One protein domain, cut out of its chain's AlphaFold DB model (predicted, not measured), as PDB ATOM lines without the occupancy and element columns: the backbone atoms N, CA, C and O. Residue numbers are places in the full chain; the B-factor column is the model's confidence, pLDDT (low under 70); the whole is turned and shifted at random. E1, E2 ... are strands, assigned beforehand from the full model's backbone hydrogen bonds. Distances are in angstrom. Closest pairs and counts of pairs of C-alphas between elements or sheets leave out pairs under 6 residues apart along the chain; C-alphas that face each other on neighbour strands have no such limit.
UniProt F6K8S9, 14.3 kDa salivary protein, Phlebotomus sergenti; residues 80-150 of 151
ATOM      1  N   ALA A  80     101.321 200.078 196.975       89.50
ATOM      2  CA  ALA A  80     101.786 201.324 196.378       89.50
ATOM      3  C   ALA A  80     102.685 202.111 197.346       89.50
ATOM      4  O   ALA A  80     102.530 202.024 198.564       89.50
ATOM      5  N   ASN A  81     103.590 202.919 196.786       94.19
ATOM      6  CA  ASN A  81     104.511 203.787 197.530       94.19
ATOM      7  C   ASN A  81     105.428 203.039 198.511       94.19
ATOM      8  O   ASN A  81     105.897 203.615 199.494       94.19
ATOM      9  N   VAL A  82     105.688 201.759 198.236       92.94
ATOM     10  CA  VAL A  82     106.726 200.971 198.897       92.94
ATOM     11  C   VAL A  82     107.977 200.989 198.030       92.94
ATOM     12  O   VAL A  82     107.939 200.689 196.838       92.94
ATOM     13  N   CYS A  83     109.096 201.321 198.652       92.88
ATOM     14  CA  CYS A  83     110.421 201.296 198.068       92.88
ATOM     15  C   CYS A  83     111.185 200.091 198.619       92.88
ATOM     16  O   CYS A  83     111.026 199.716 199.785       92.88
ATOM     17  N   SER A  84     112.031 199.487 197.786       93.38
ATOM     18  CA  SER A  84     112.870 198.362 198.185       93.38
ATOM     19  C   SER A  84     114.350 198.649 197.976       93.38
ATOM     20  O   SER A  84     114.747 199.375 197.066       93.38
ATOM     21  N   THR A  85     115.171 198.058 198.835       92.88
ATOM     22  CA  THR A  85     116.626 198.015 198.684       92.88
ATOM     23  C   THR A  85     117.080 196.567 198.691       92.88
ATOM     24  O   THR A  85     116.550 195.753 199.451       92.88
ATOM     25  N   GLU A  86     118.076 196.256 197.872       93.19
ATOM     26  CA  GLU A  86     118.648 194.920 197.763       93.19
ATOM     27  C   GLU A  86     120.154 194.980 198.014       93.19
ATOM     28  O   GLU A  86     120.876 195.716 197.344       93.19
ATOM     29  N   GLU A  87     120.611 194.205 198.991       92.94
ATOM     30  CA  GLU A  87     122.024 193.999 199.305       92.94
ATOM     31  C   GLU A  87     122.362 192.539 198.989       92.94
ATOM     32  O   GLU A  87     121.647 191.633 199.417       92.94
ATOM     33  N   VAL A  88     123.425 192.299 198.218       92.06
ATOM     34  CA  VAL A  88     123.872 190.947 197.852       92.06
ATOM     35  C   VAL A  88     125.283 190.733 198.375       92.06
ATOM     36  O   VAL A  88     126.199 191.479 198.032       92.06
ATOM     37  N   GLU A  89     125.455 189.694 199.180       90.75
ATOM     38  CA  GLU A  89     126.719 189.284 199.781       90.75
ATOM     39  C   GLU A  89     127.110 187.898 199.255       90.75
ATOM     40  O   GLU A  89     126.303 186.968 199.270       90.75
ATOM     41  N   GLU A  90     128.353 187.735 198.805       87.50
ATOM     42  CA  GLU A  90     128.914 186.408 198.544       87.50
ATOM     43  C   GLU A  90     129.463 185.831 199.854       87.50
ATOM     44  O   GLU A  90     130.283 186.458 200.527       87.50
ATOM     45  N   LEU A  91     129.012 184.636 200.225       83.50
ATOM     46  CA  LEU A  91     129.513 183.904 201.382       83.50
ATOM     47  C   LEU A  91     130.635 182.961 200.935       83.50
ATOM     48  O   LEU A  91     130.520 182.275 199.919       83.50
ATOM     49  N   SER A  92     131.723 182.945 201.704       73.31
ATOM     50  CA  SER A  92     132.929 182.157 201.419       73.31
ATOM     51  C   SER A  92     132.733 180.653 201.592       73.31
ATOM     52  O   SER A  92     133.433 179.879 200.943       73.31
ATOM     53  N   ASP A  93     131.787 180.245 202.439       70.00
ATOM     54  CA  ASP A  93     131.532 178.841 202.739       70.00
ATOM     55  C   ASP A  93     130.255 178.352 202.044       70.00
ATOM     56  O   ASP A  93     129.211 179.009 202.149       70.00
ATOM     57  N   PRO A  94     130.303 177.190 201.368       63.59
ATOM     58  CA  PRO A  94     129.129 176.616 200.734       63.59
ATOM     59  C   PRO A  94     128.070 176.269 201.785       63.59
ATOM     60  O   PRO A  94     128.331 175.549 202.752       63.59
ATOM     61  N   PHE A  95     126.848 176.765 201.584       68.19
ATOM     62  CA  PHE A  95     125.725 176.470 202.469       68.19
ATOM     63  C   PHE A  95     125.413 174.958 202.432       68.19
ATOM     64  O   PHE A  95     125.159 174.425 201.346       68.19
ATOM     65  N   PRO A  96     125.409 174.253 203.582       61.28
ATOM     66  CA  PRO A  96     125.487 172.786 203.638       61.28
ATOM     67  C   PRO A  96     124.201 172.036 203.241       61.28
ATOM     68  O   PRO A  96     124.197 170.807 203.216       61.28
ATOM     69  N   PHE A  97     123.111 172.737 202.919       56.34
ATOM     70  CA  PHE A  97     121.836 172.137 202.514       56.34
ATOM     71  C   PHE A  97     121.446 172.593 201.114       56.34
ATOM     72  O   PHE A  97     121.768 173.716 200.742       56.34
ATOM     73  N   TYR A  98     120.747 171.722 200.371       57.59
ATOM     74  CA  TYR A  98     120.251 171.921 199.003       57.59
ATOM     75  C   TYR A  98     119.687 173.336 198.756       57.59
ATOM     76  O   TYR A  98     118.491 173.593 198.854       57.59
ATOM     77  N   GLY A  99     120.600 174.240 198.405       63.72
ATOM     78  CA  GLY A  99     120.465 175.320 197.443       63.72
ATOM     79  C   GLY A  99     119.681 176.566 197.823       63.72
ATOM     80  O   GLY A  99     119.814 177.532 197.080       63.72
ATOM     81  N   TYR A 100     118.880 176.590 198.895       77.81
ATOM     82  CA  TYR A 100     117.994 177.733 199.143       77.81
ATOM     83  C   TYR A 100     117.459 177.826 200.585       77.81
ATOM     84  O   TYR A 100     116.977 176.852 201.158       77.81
ATOM     85  N   SER A 101     117.470 179.031 201.149       80.81
ATOM     86  CA  SER A 101     116.863 179.418 202.423       80.81
ATOM     87  C   SER A 101     116.247 180.806 202.274       80.81
ATOM     88  O   SER A 101     116.841 181.680 201.650       80.81
ATOM     89  N   SER A 102     115.075 181.036 202.864       83.12
ATOM     90  CA  SER A 102     114.498 182.376 202.968       83.12
ATOM     91  C   SER A 102     113.822 182.582 204.315       83.12
ATOM     92  O   SER A 102     112.992 181.768 204.728       83.12
ATOM     93  N   ALA A 103     114.132 183.693 204.972       81.12
ATOM     94  CA  ALA A 103     113.480 184.134 206.195       81.12
ATOM     95  C   ALA A 103     113.061 185.592 206.031       81.12
ATOM     96  O   ALA A 103     113.871 186.418 205.619       81.12
ATOM     97  N   CYS A 104     111.811 185.904 206.360       83.94
ATOM     98  CA  CYS A 104     111.311 187.268 206.343       83.94
ATOM     99  C   CYS A 104     110.767 187.653 207.714       83.94
ATOM    100  O   CYS A 104     110.209 186.814 208.426       83.94
ATOM    101  N   SER A 105     110.925 188.919 208.069       83.31
ATOM    102  CA  SER A 105     110.475 189.498 209.327       83.31
ATOM    103  C   SER A 105     110.082 190.950 209.117       83.31
ATOM    104  O   SER A 105     110.714 191.659 208.337       83.31
ATOM    105  N   GLU A 106     109.079 191.402 209.857       81.06
ATOM    106  CA  GLU A 106     108.722 192.812 209.934       81.06
ATOM    107  C   GLU A 106     109.295 193.417 211.219       81.06
ATOM    108  O   GLU A 106     109.216 192.812 212.291       81.06
ATOM    109  N   THR A 107     109.918 194.586 211.134       81.12
ATOM    110  CA  THR A 107     110.445 195.312 212.295       81.12
ATOM    111  C   THR A 107     110.362 196.810 212.027       81.12
ATOM    112  O   THR A 107     110.823 197.273 210.994       81.12
ATOM    113  N   ASN A 108     109.779 197.579 212.953       82.56
ATOM    114  CA  ASN A 108     109.699 199.046 212.882       82.56
ATOM    115  C   ASN A 108     109.112 199.613 211.568       82.56
ATOM    116  O   ASN A 108     109.565 200.647 211.088       82.56
ATOM    117  N   GLY A 109     108.103 198.955 210.982       82.25
ATOM    118  CA  GLY A 109     107.505 199.392 209.712       82.25
ATOM    119  C   GLY A 109     108.376 199.115 208.482       82.25
ATOM    120  O   GLY A 109     108.117 199.656 207.411       82.25
ATOM    121  N   GLU A 110     109.397 198.270 208.628       87.50
ATOM    122  CA  GLU A 110     110.196 197.729 207.536       87.50
ATOM    123  C   GLU A 110     109.964 196.222 207.433       87.50
ATOM    124  O   GLU A 110     109.982 195.498 208.432       87.50
ATOM    125  N   PHE A 111     109.770 195.735 206.214       88.81
ATOM    126  CA  PHE A 111     109.706 194.310 205.929       88.81
ATOM    127  C   PHE A 111     111.041 193.863 205.341       88.81
ATOM    128  O   PHE A 111     111.495 194.394 204.329       88.81
ATOM    129  N   ILE A 112     111.700 192.901 205.978       87.50
ATOM    130  CA  ILE A 112     113.047 192.458 205.617       87.50
ATOM    131  C   ILE A 112     112.997 190.974 205.287       87.50
ATOM    132  O   ILE A 112     112.543 190.176 206.100       87.50
ATOM    133  N   CYS A 113     113.500 190.598 204.116       86.31
ATOM    134  CA  CYS A 113     113.689 189.217 203.696       86.31
ATOM    135  C   CYS A 113     115.167 188.934 203.460       86.31
ATOM    136  O   CYS A 113     115.812 189.595 202.651       86.31
ATOM    137  N   ILE A 114     115.680 187.902 204.116       86.38
ATOM    138  CA  ILE A 114     117.015 187.359 203.896       86.38
ATOM    139  C   ILE A 114     116.848 186.064 203.116       86.38
ATOM    140  O   ILE A 114     116.210 185.123 203.588       86.38
ATOM    141  N   ILE A 115     117.422 186.025 201.923       88.44
ATOM    142  CA  ILE A 115     117.450 184.871 201.032       88.44
ATOM    143  C   ILE A 115     118.900 184.405 200.969       88.44
ATOM    144  O   ILE A 115     119.805 185.216 200.846       88.44
ATOM    145  N   THR A 116     119.156 183.115 201.115       85.56
ATOM    146  CA  THR A 116     120.487 182.525 200.942       85.56
ATOM    147  C   THR A 116     120.365 181.383 199.955       85.56
ATOM    148  O   THR A 116     119.594 180.459 200.191       85.56
ATOM    149  N   GLU A 117     121.094 181.443 198.853       86.12
ATOM    150  CA  GLU A 117     121.012 180.465 197.772       86.12
ATOM    151  C   GLU A 117     122.399 180.074 197.267       86.12
ATOM    152  O   GLU A 117     123.329 180.881 197.281       86.12
ATOM    153  N   ASN A 118     122.546 178.833 196.806       83.62
ATOM    154  CA  ASN A 118     123.767 178.399 196.131       83.62
ATOM    155  C   ASN A 118     123.603 178.648 194.626       83.62
ATOM    156  O   ASN A 118     122.752 178.036 193.979       83.62
ATOM    157  N   LYS A 119     124.418 179.543 194.068       79.31
ATOM    158  CA  LYS A 119     124.472 179.875 192.640       79.31
ATOM    159  C   LYS A 119     125.808 179.407 192.072       79.31
ATOM    160  O   LYS A 119     126.830 180.074 192.222       79.31
ATOM    161  N   GLY A 120     125.791 178.249 191.414       76.88
ATOM    162  CA  GLY A 120     127.015 177.579 190.968       76.88
ATOM    163  C   GLY A 120     127.859 177.146 192.167       76.88
ATOM    164  O   GLY A 120     127.332 176.539 193.095       76.88
ATOM    165  N   ASP A 121     129.140 177.516 192.166       77.69
ATOM    166  CA  ASP A 121     130.097 177.175 193.231       77.69
ATOM    167  C   ASP A 121     130.091 178.172 194.404       77.69
ATOM    168  O   ASP A 121     130.899 178.056 195.325       77.69
ATOM    169  N   LYS A 122     129.208 179.178 194.372       81.25
ATOM    170  CA  LYS A 122     129.144 180.238 195.382       81.25
ATOM    171  C   LYS A 122     127.822 180.226 196.129       81.25
ATOM    172  O   LYS A 122     126.762 180.005 195.543       81.25
ATOM    173  N   THR A 123     127.872 180.570 197.408       87.25
ATOM    174  CA  THR A 123     126.680 180.895 198.190       87.25
ATOM    175  C   THR A 123     126.464 182.404 198.158       87.25
ATOM    176  O   THR A 123     127.365 183.171 198.484       87.25
ATOM    177  N   GLN A 124     125.272 182.846 197.764       89.25
ATOM    178  CA  GLN A 124     124.858 184.246 197.809       89.25
ATOM    179  C   GLN A 124     123.818 184.443 198.904       89.25
ATOM    180  O   GLN A 124     122.868 183.668 199.013       89.25
ATOM    181  N   ARG A 125     123.979 185.497 199.699       89.75
ATOM    182  CA  ARG A 125     122.962 186.008 200.611       89.75
ATOM    183  C   ARG A 125     122.420 187.317 200.057       89.75
ATOM    184  O   ARG A 125     123.156 188.283 199.920       89.75
ATOM    185  N   THR A 126     121.129 187.359 199.779       90.38
ATOM    186  CA  THR A 126     120.408 188.556 199.356       90.38
ATOM    187  C   THR A 126     119.534 189.054 200.498       90.38
ATOM    188  O   THR A 126     118.655 188.334 200.969       90.38
ATOM    189  N   ILE A 127     119.740 190.292 200.931       90.56
ATOM    190  CA  ILE A 127     118.901 190.977 201.913       90.56
ATOM    191  C   ILE A 127     118.036 191.982 201.153       90.56
ATOM    192  O   ILE A 127     118.534 192.973 200.624       90.56
ATOM    193  N   LYS A 128     116.729 191.725 201.093       91.00
ATOM    194  CA  LYS A 128     115.736 192.650 200.538       91.00
ATOM    195  C   LYS A 128     115.023 193.354 201.680       91.00
ATOM    196  O   LYS A 128     114.402 192.689 202.504       91.00
ATOM    197  N   LYS A 129     115.089 194.678 201.718       91.62
ATOM    198  CA  LYS A 129     114.350 195.505 202.682       91.62
ATOM    199  C   LYS A 129     113.277 196.271 201.923       91.62
ATOM    200  O   LYS A 129     113.547 196.772 200.835       91.62
ATOM    201  N   TYR A 130     112.084 196.349 202.486       92.38
ATOM    202  CA  TYR A 130     110.937 197.060 201.943       92.38
ATOM    203  C   TYR A 130     110.441 198.038 203.001       92.38
ATOM    204  O   TYR A 130     110.241 197.660 204.156       92.38
ATOM    205  N   LYS A 131     110.234 199.287 202.602       94.50
ATOM    206  CA  LYS A 131     109.728 200.356 203.466       94.50
ATOM    207  C   LYS A 131     108.899 201.331 202.647       94.50
ATOM    208  O   LYS A 131     109.030 201.368 201.425       94.50
ATOM    209  N   CYS A 132     108.077 202.150 203.291       95.00
ATOM    210  CA  CYS A 132     107.451 203.259 202.579       95.00
ATOM    211  C   CYS A 132     108.521 204.168 201.954       95.00
ATOM    212  O   CYS A 132     109.576 204.405 202.549       95.00
ATOM    213  N   CYS A 133     108.268 204.622 200.728       94.62
ATOM    214  CA  CYS A 133     109.135 205.563 200.030       94.62
ATOM    215  C   CYS A 133     109.252 206.890 200.793       94.62
ATOM    216  O   CYS A 133     108.435 207.197 201.660       94.62
ATOM    217  N   ASP A 134     110.248 207.703 200.441       93.75
ATOM    218  CA  ASP A 134     110.433 209.018 201.056       93.75
ATOM    219  C   ASP A 134     109.158 209.869 200.940       93.75
ATOM    220  O   ASP A 134     108.511 209.903 199.893       93.75
ATOM    221  N   ASN A 135     108.809 210.570 202.023       93.94
ATOM    222  CA  ASN A 135     107.550 211.305 202.220       93.94
ATOM    223  C   ASN A 135     106.293 210.440 202.402       93.94
ATOM    224  O   ASN A 135     105.207 210.997 202.570       93.94
ATOM    225  N   TYR A 136     106.409 209.113 202.461       95.44
ATOM    226  CA  TYR A 136     105.307 208.215 202.797       95.44
ATOM    227  C   TYR A 136     105.546 207.536 204.146       95.44
ATOM    228  O   TYR A 136     106.675 207.232 204.527       95.44
ATOM    229  N   SER A 137     104.465 207.253 204.864       93.56
ATOM    230  CA  SER A 137     104.491 206.506 206.121       93.56
ATOM    231  C   SER A 137     103.411 205.432 206.136       93.56
ATOM    232  O   SER A 137     102.384 205.546 205.463       93.56
ATOM    233  N   LEU A 138     103.673 204.361 206.884       92.06
ATOM    234  CA  LEU A 138     102.763 203.229 206.993       92.06
ATOM    235  C   LEU A 138     101.562 203.633 207.851       92.06
ATOM    236  O   LEU A 138     101.718 203.985 209.021       92.06
ATOM    237  N   GLN A 139     100.370 203.621 207.262       92.31
ATOM    238  CA  GLN A 139      99.137 204.078 207.896       92.31
ATOM    239  C   GLN A 139      97.957 203.191 207.499       92.31
ATOM    240  O   GLN A 139      97.943 202.583 206.429       92.31
ATOM    241  N   TYR A 140      96.940 203.151 208.358       88.94
ATOM    242  CA  TYR A 140      95.665 202.530 208.020       88.94
ATOM    243  C   TYR A 140      94.813 203.470 207.159       88.94
ATOM    244  O   TYR A 140      94.587 204.628 207.518       88.94
ATOM    245  N   ASP A 141      94.313 202.954 206.041       87.00
ATOM    246  CA  ASP A 141      93.286 203.566 205.204       87.00
ATOM    247  C   ASP A 141      92.046 202.666 205.233       87.00
ATOM    248  O   ASP A 141      91.956 201.649 204.540       87.00
ATOM    249  N   GLY A 142      91.125 202.983 206.147       86.31
ATOM    250  CA  GLY A 142      90.092 202.037 206.568       86.31
ATOM    251  C   GLY A 142      90.725 200.823 207.252       86.31
ATOM    252  O   GLY A 142      91.509 200.978 208.186       86.31
ATOM    253  N   ASP A 143      90.417 199.625 206.757       80.31
ATOM    254  CA  ASP A 143      90.928 198.362 207.306       80.31
ATOM    255  C   ASP A 143      92.266 197.922 206.685       80.31
ATOM    256  O   ASP A 143      92.796 196.869 207.053       80.31
ATOM    257  N   LYS A 144      92.814 198.701 205.736       81.75
ATOM    258  CA  LYS A 144      94.020 198.346 204.978       81.75
ATOM    259  C   LYS A 144      95.247 199.118 205.441       81.75
ATOM    260  O   LYS A 144      95.208 200.339 205.543       81.75
ATOM    261  N   LEU A 145      96.352 198.416 205.653       86.94
ATOM    262  CA  LEU A 145      97.652 198.987 205.984       86.94
ATOM    263  C   LEU A 145      98.408 199.322 204.690       86.94
ATOM    264  O   LEU A 145      98.724 198.425 203.907       86.94
ATOM    265  N   ILE A 146      98.671 200.608 204.446       91.31
ATOM    266  CA  ILE A 146      99.274 201.110 203.201       91.31
ATOM    267  C   ILE A 146     100.296 202.225 203.464       91.31
ATOM    268  O   ILE A 146     100.273 202.872 204.510       91.31
ATOM    269  N   CYS A 147     101.171 202.500 202.495       93.44
ATOM    270  CA  CYS A 147     102.058 203.663 202.530       93.44
ATOM    271  C   CYS A 147     101.340 204.906 201.986       93.44
ATOM    272  O   CYS A 147     101.022 204.987 200.793       93.44
ATOM    273  N   LYS A 148     101.093 205.883 202.863       94.44
ATOM    274  CA  LYS A 148     100.342 207.114 202.568       94.44
ATOM    275  C   LYS A 148     101.229 208.344 202.748       94.44
ATOM    276  O   LYS A 148     102.130 208.326 203.584       94.44
ATOM    277  N   GLU A 149     100.986 209.391 201.958       93.25
ATOM    278  CA  GLU A 149     101.743 210.643 202.062       93.25
ATOM    279  C   GLU A 149     101.676 211.207 203.482       93.25
ATOM    280  O   GLU A 149     100.618 211.264 204.122       93.25
ATOM    281  N   THR A 150     102.837 211.624 203.964       84.38
ATOM    282  CA  THR A 150     103.001 212.266 205.262       84.38
ATOM    283  C   THR A 150     102.597 213.727 205.086       84.38
ATOM    284  O   THR A 150     103.244 214.450 204.334       84.38
TER     285      THR A 150
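AT A GLANCE: This is residues 80 to 150 of the 151 residues of the protein "14.3 kDa salivary protein" of Phlebotomus sergenti (UniProt F6K8S9). Picture one long, narrow, twisted sheet of four strands, E1, E4, E3 and E2 side by side, with a small two-stranded hairpin, E5 and E6, beyond one end of it, near the start of E1 and the end of E4. At the other end of the sheet, residues 92 to 99 pass across from one edge strand, E1, to the other edge strand, E2. The printed part has 71 residues, with no named helix and six named strands in the order E1, E2, E3, E4, E5, E6. The large sheet has the order E1, E4, E3, E2, both sheets are antiparallel, and the class is all strand. The whole is loose, with a radius of gyration of the C-alphas of 15.8 A, and it is a rod spanning 47 by 22 by 18 A.

HOW THE PARTS SIT: Go first to E1, residues 82 to 91, an edge strand of the large sheet. Its neighbour is E4, residues 122 to 132, antiparallel at 162 degrees between their directions; look for N 83 and O 131, 2.8 A apart, and N 91 and O 123, also 2.8 A, both within hydrogen-bond range. Go on to E2, residues 100 to 107, the other edge strand, which is apart from E1. E2 and E3, residues 110 to 119, form a hairpin, antiparallel at 169 degrees, where N 101 and O 116 are within hydrogen-bond range at 2.7 A. E3 and E4 form the next hairpin, antiparallel at 163 degrees, and there N 126 and O 115 are 2.7 A apart, within hydrogen-bond range. E2, E3 and E4 are a meander, each strand the antiparallel neighbour of the one before. With E1 they make a Greek key, four strands in a row in which the first is the antiparallel neighbour of the fourth. After E4 you come to E5, residues 136 to 141, and E6, residues 144 to 149, a hairpin, antiparallel at 141 degrees, with N 139 and O 146 within hydrogen-bond range at 2.9 A. Between the two sheets, the closest C-alphas of E4 and E6 are those of Cys 132 and Cys 147, 5.4 A apart. The closest C-alphas of E1 and E6 are those of Val 82 and Cys 147, 6.5 A apart. E1 and E5 are only just apart, the closest C-alphas being 8.3 A from each other, and E2 and E3 are each apart from both E5 and E6.

IN THESE COORDINATES: Find C-alpha 82 at (106.726, 200.971, 198.897); from there E1 runs 28.6 A to C-alpha 91. E2 runs 23.2 A from Tyr 100 to Thr 107, and E3 runs 27.3 A from Glu 110 to Lys 119. E4, the longest strand with 11 residues, starts at C-alpha 122 at (129.144, 180.238, 195.382) and runs 32.4 A to Cys 132. The shorter strands follow: E5 from Tyr 136 to Asp 141 is 13.1 A long, and E6 from Lys 144 is 14.8 A long, ending at C-alpha 149 at (101.743, 210.643, 202.062).

THE WHOLE: The two C-alphas farthest apart are those of Asp 121 and Gly 142, 49.0 A. Read from residue 80 to 150 and you will find that the printed part has no cut. The link from E1 to E2, with 8 residues, is short; the other four links are tight. In the B-factor column the mean pLDDT of the printed part is 85.3, and the model's confidence is low, under 70, at residues 94 to 99, in the link from E1 to E2.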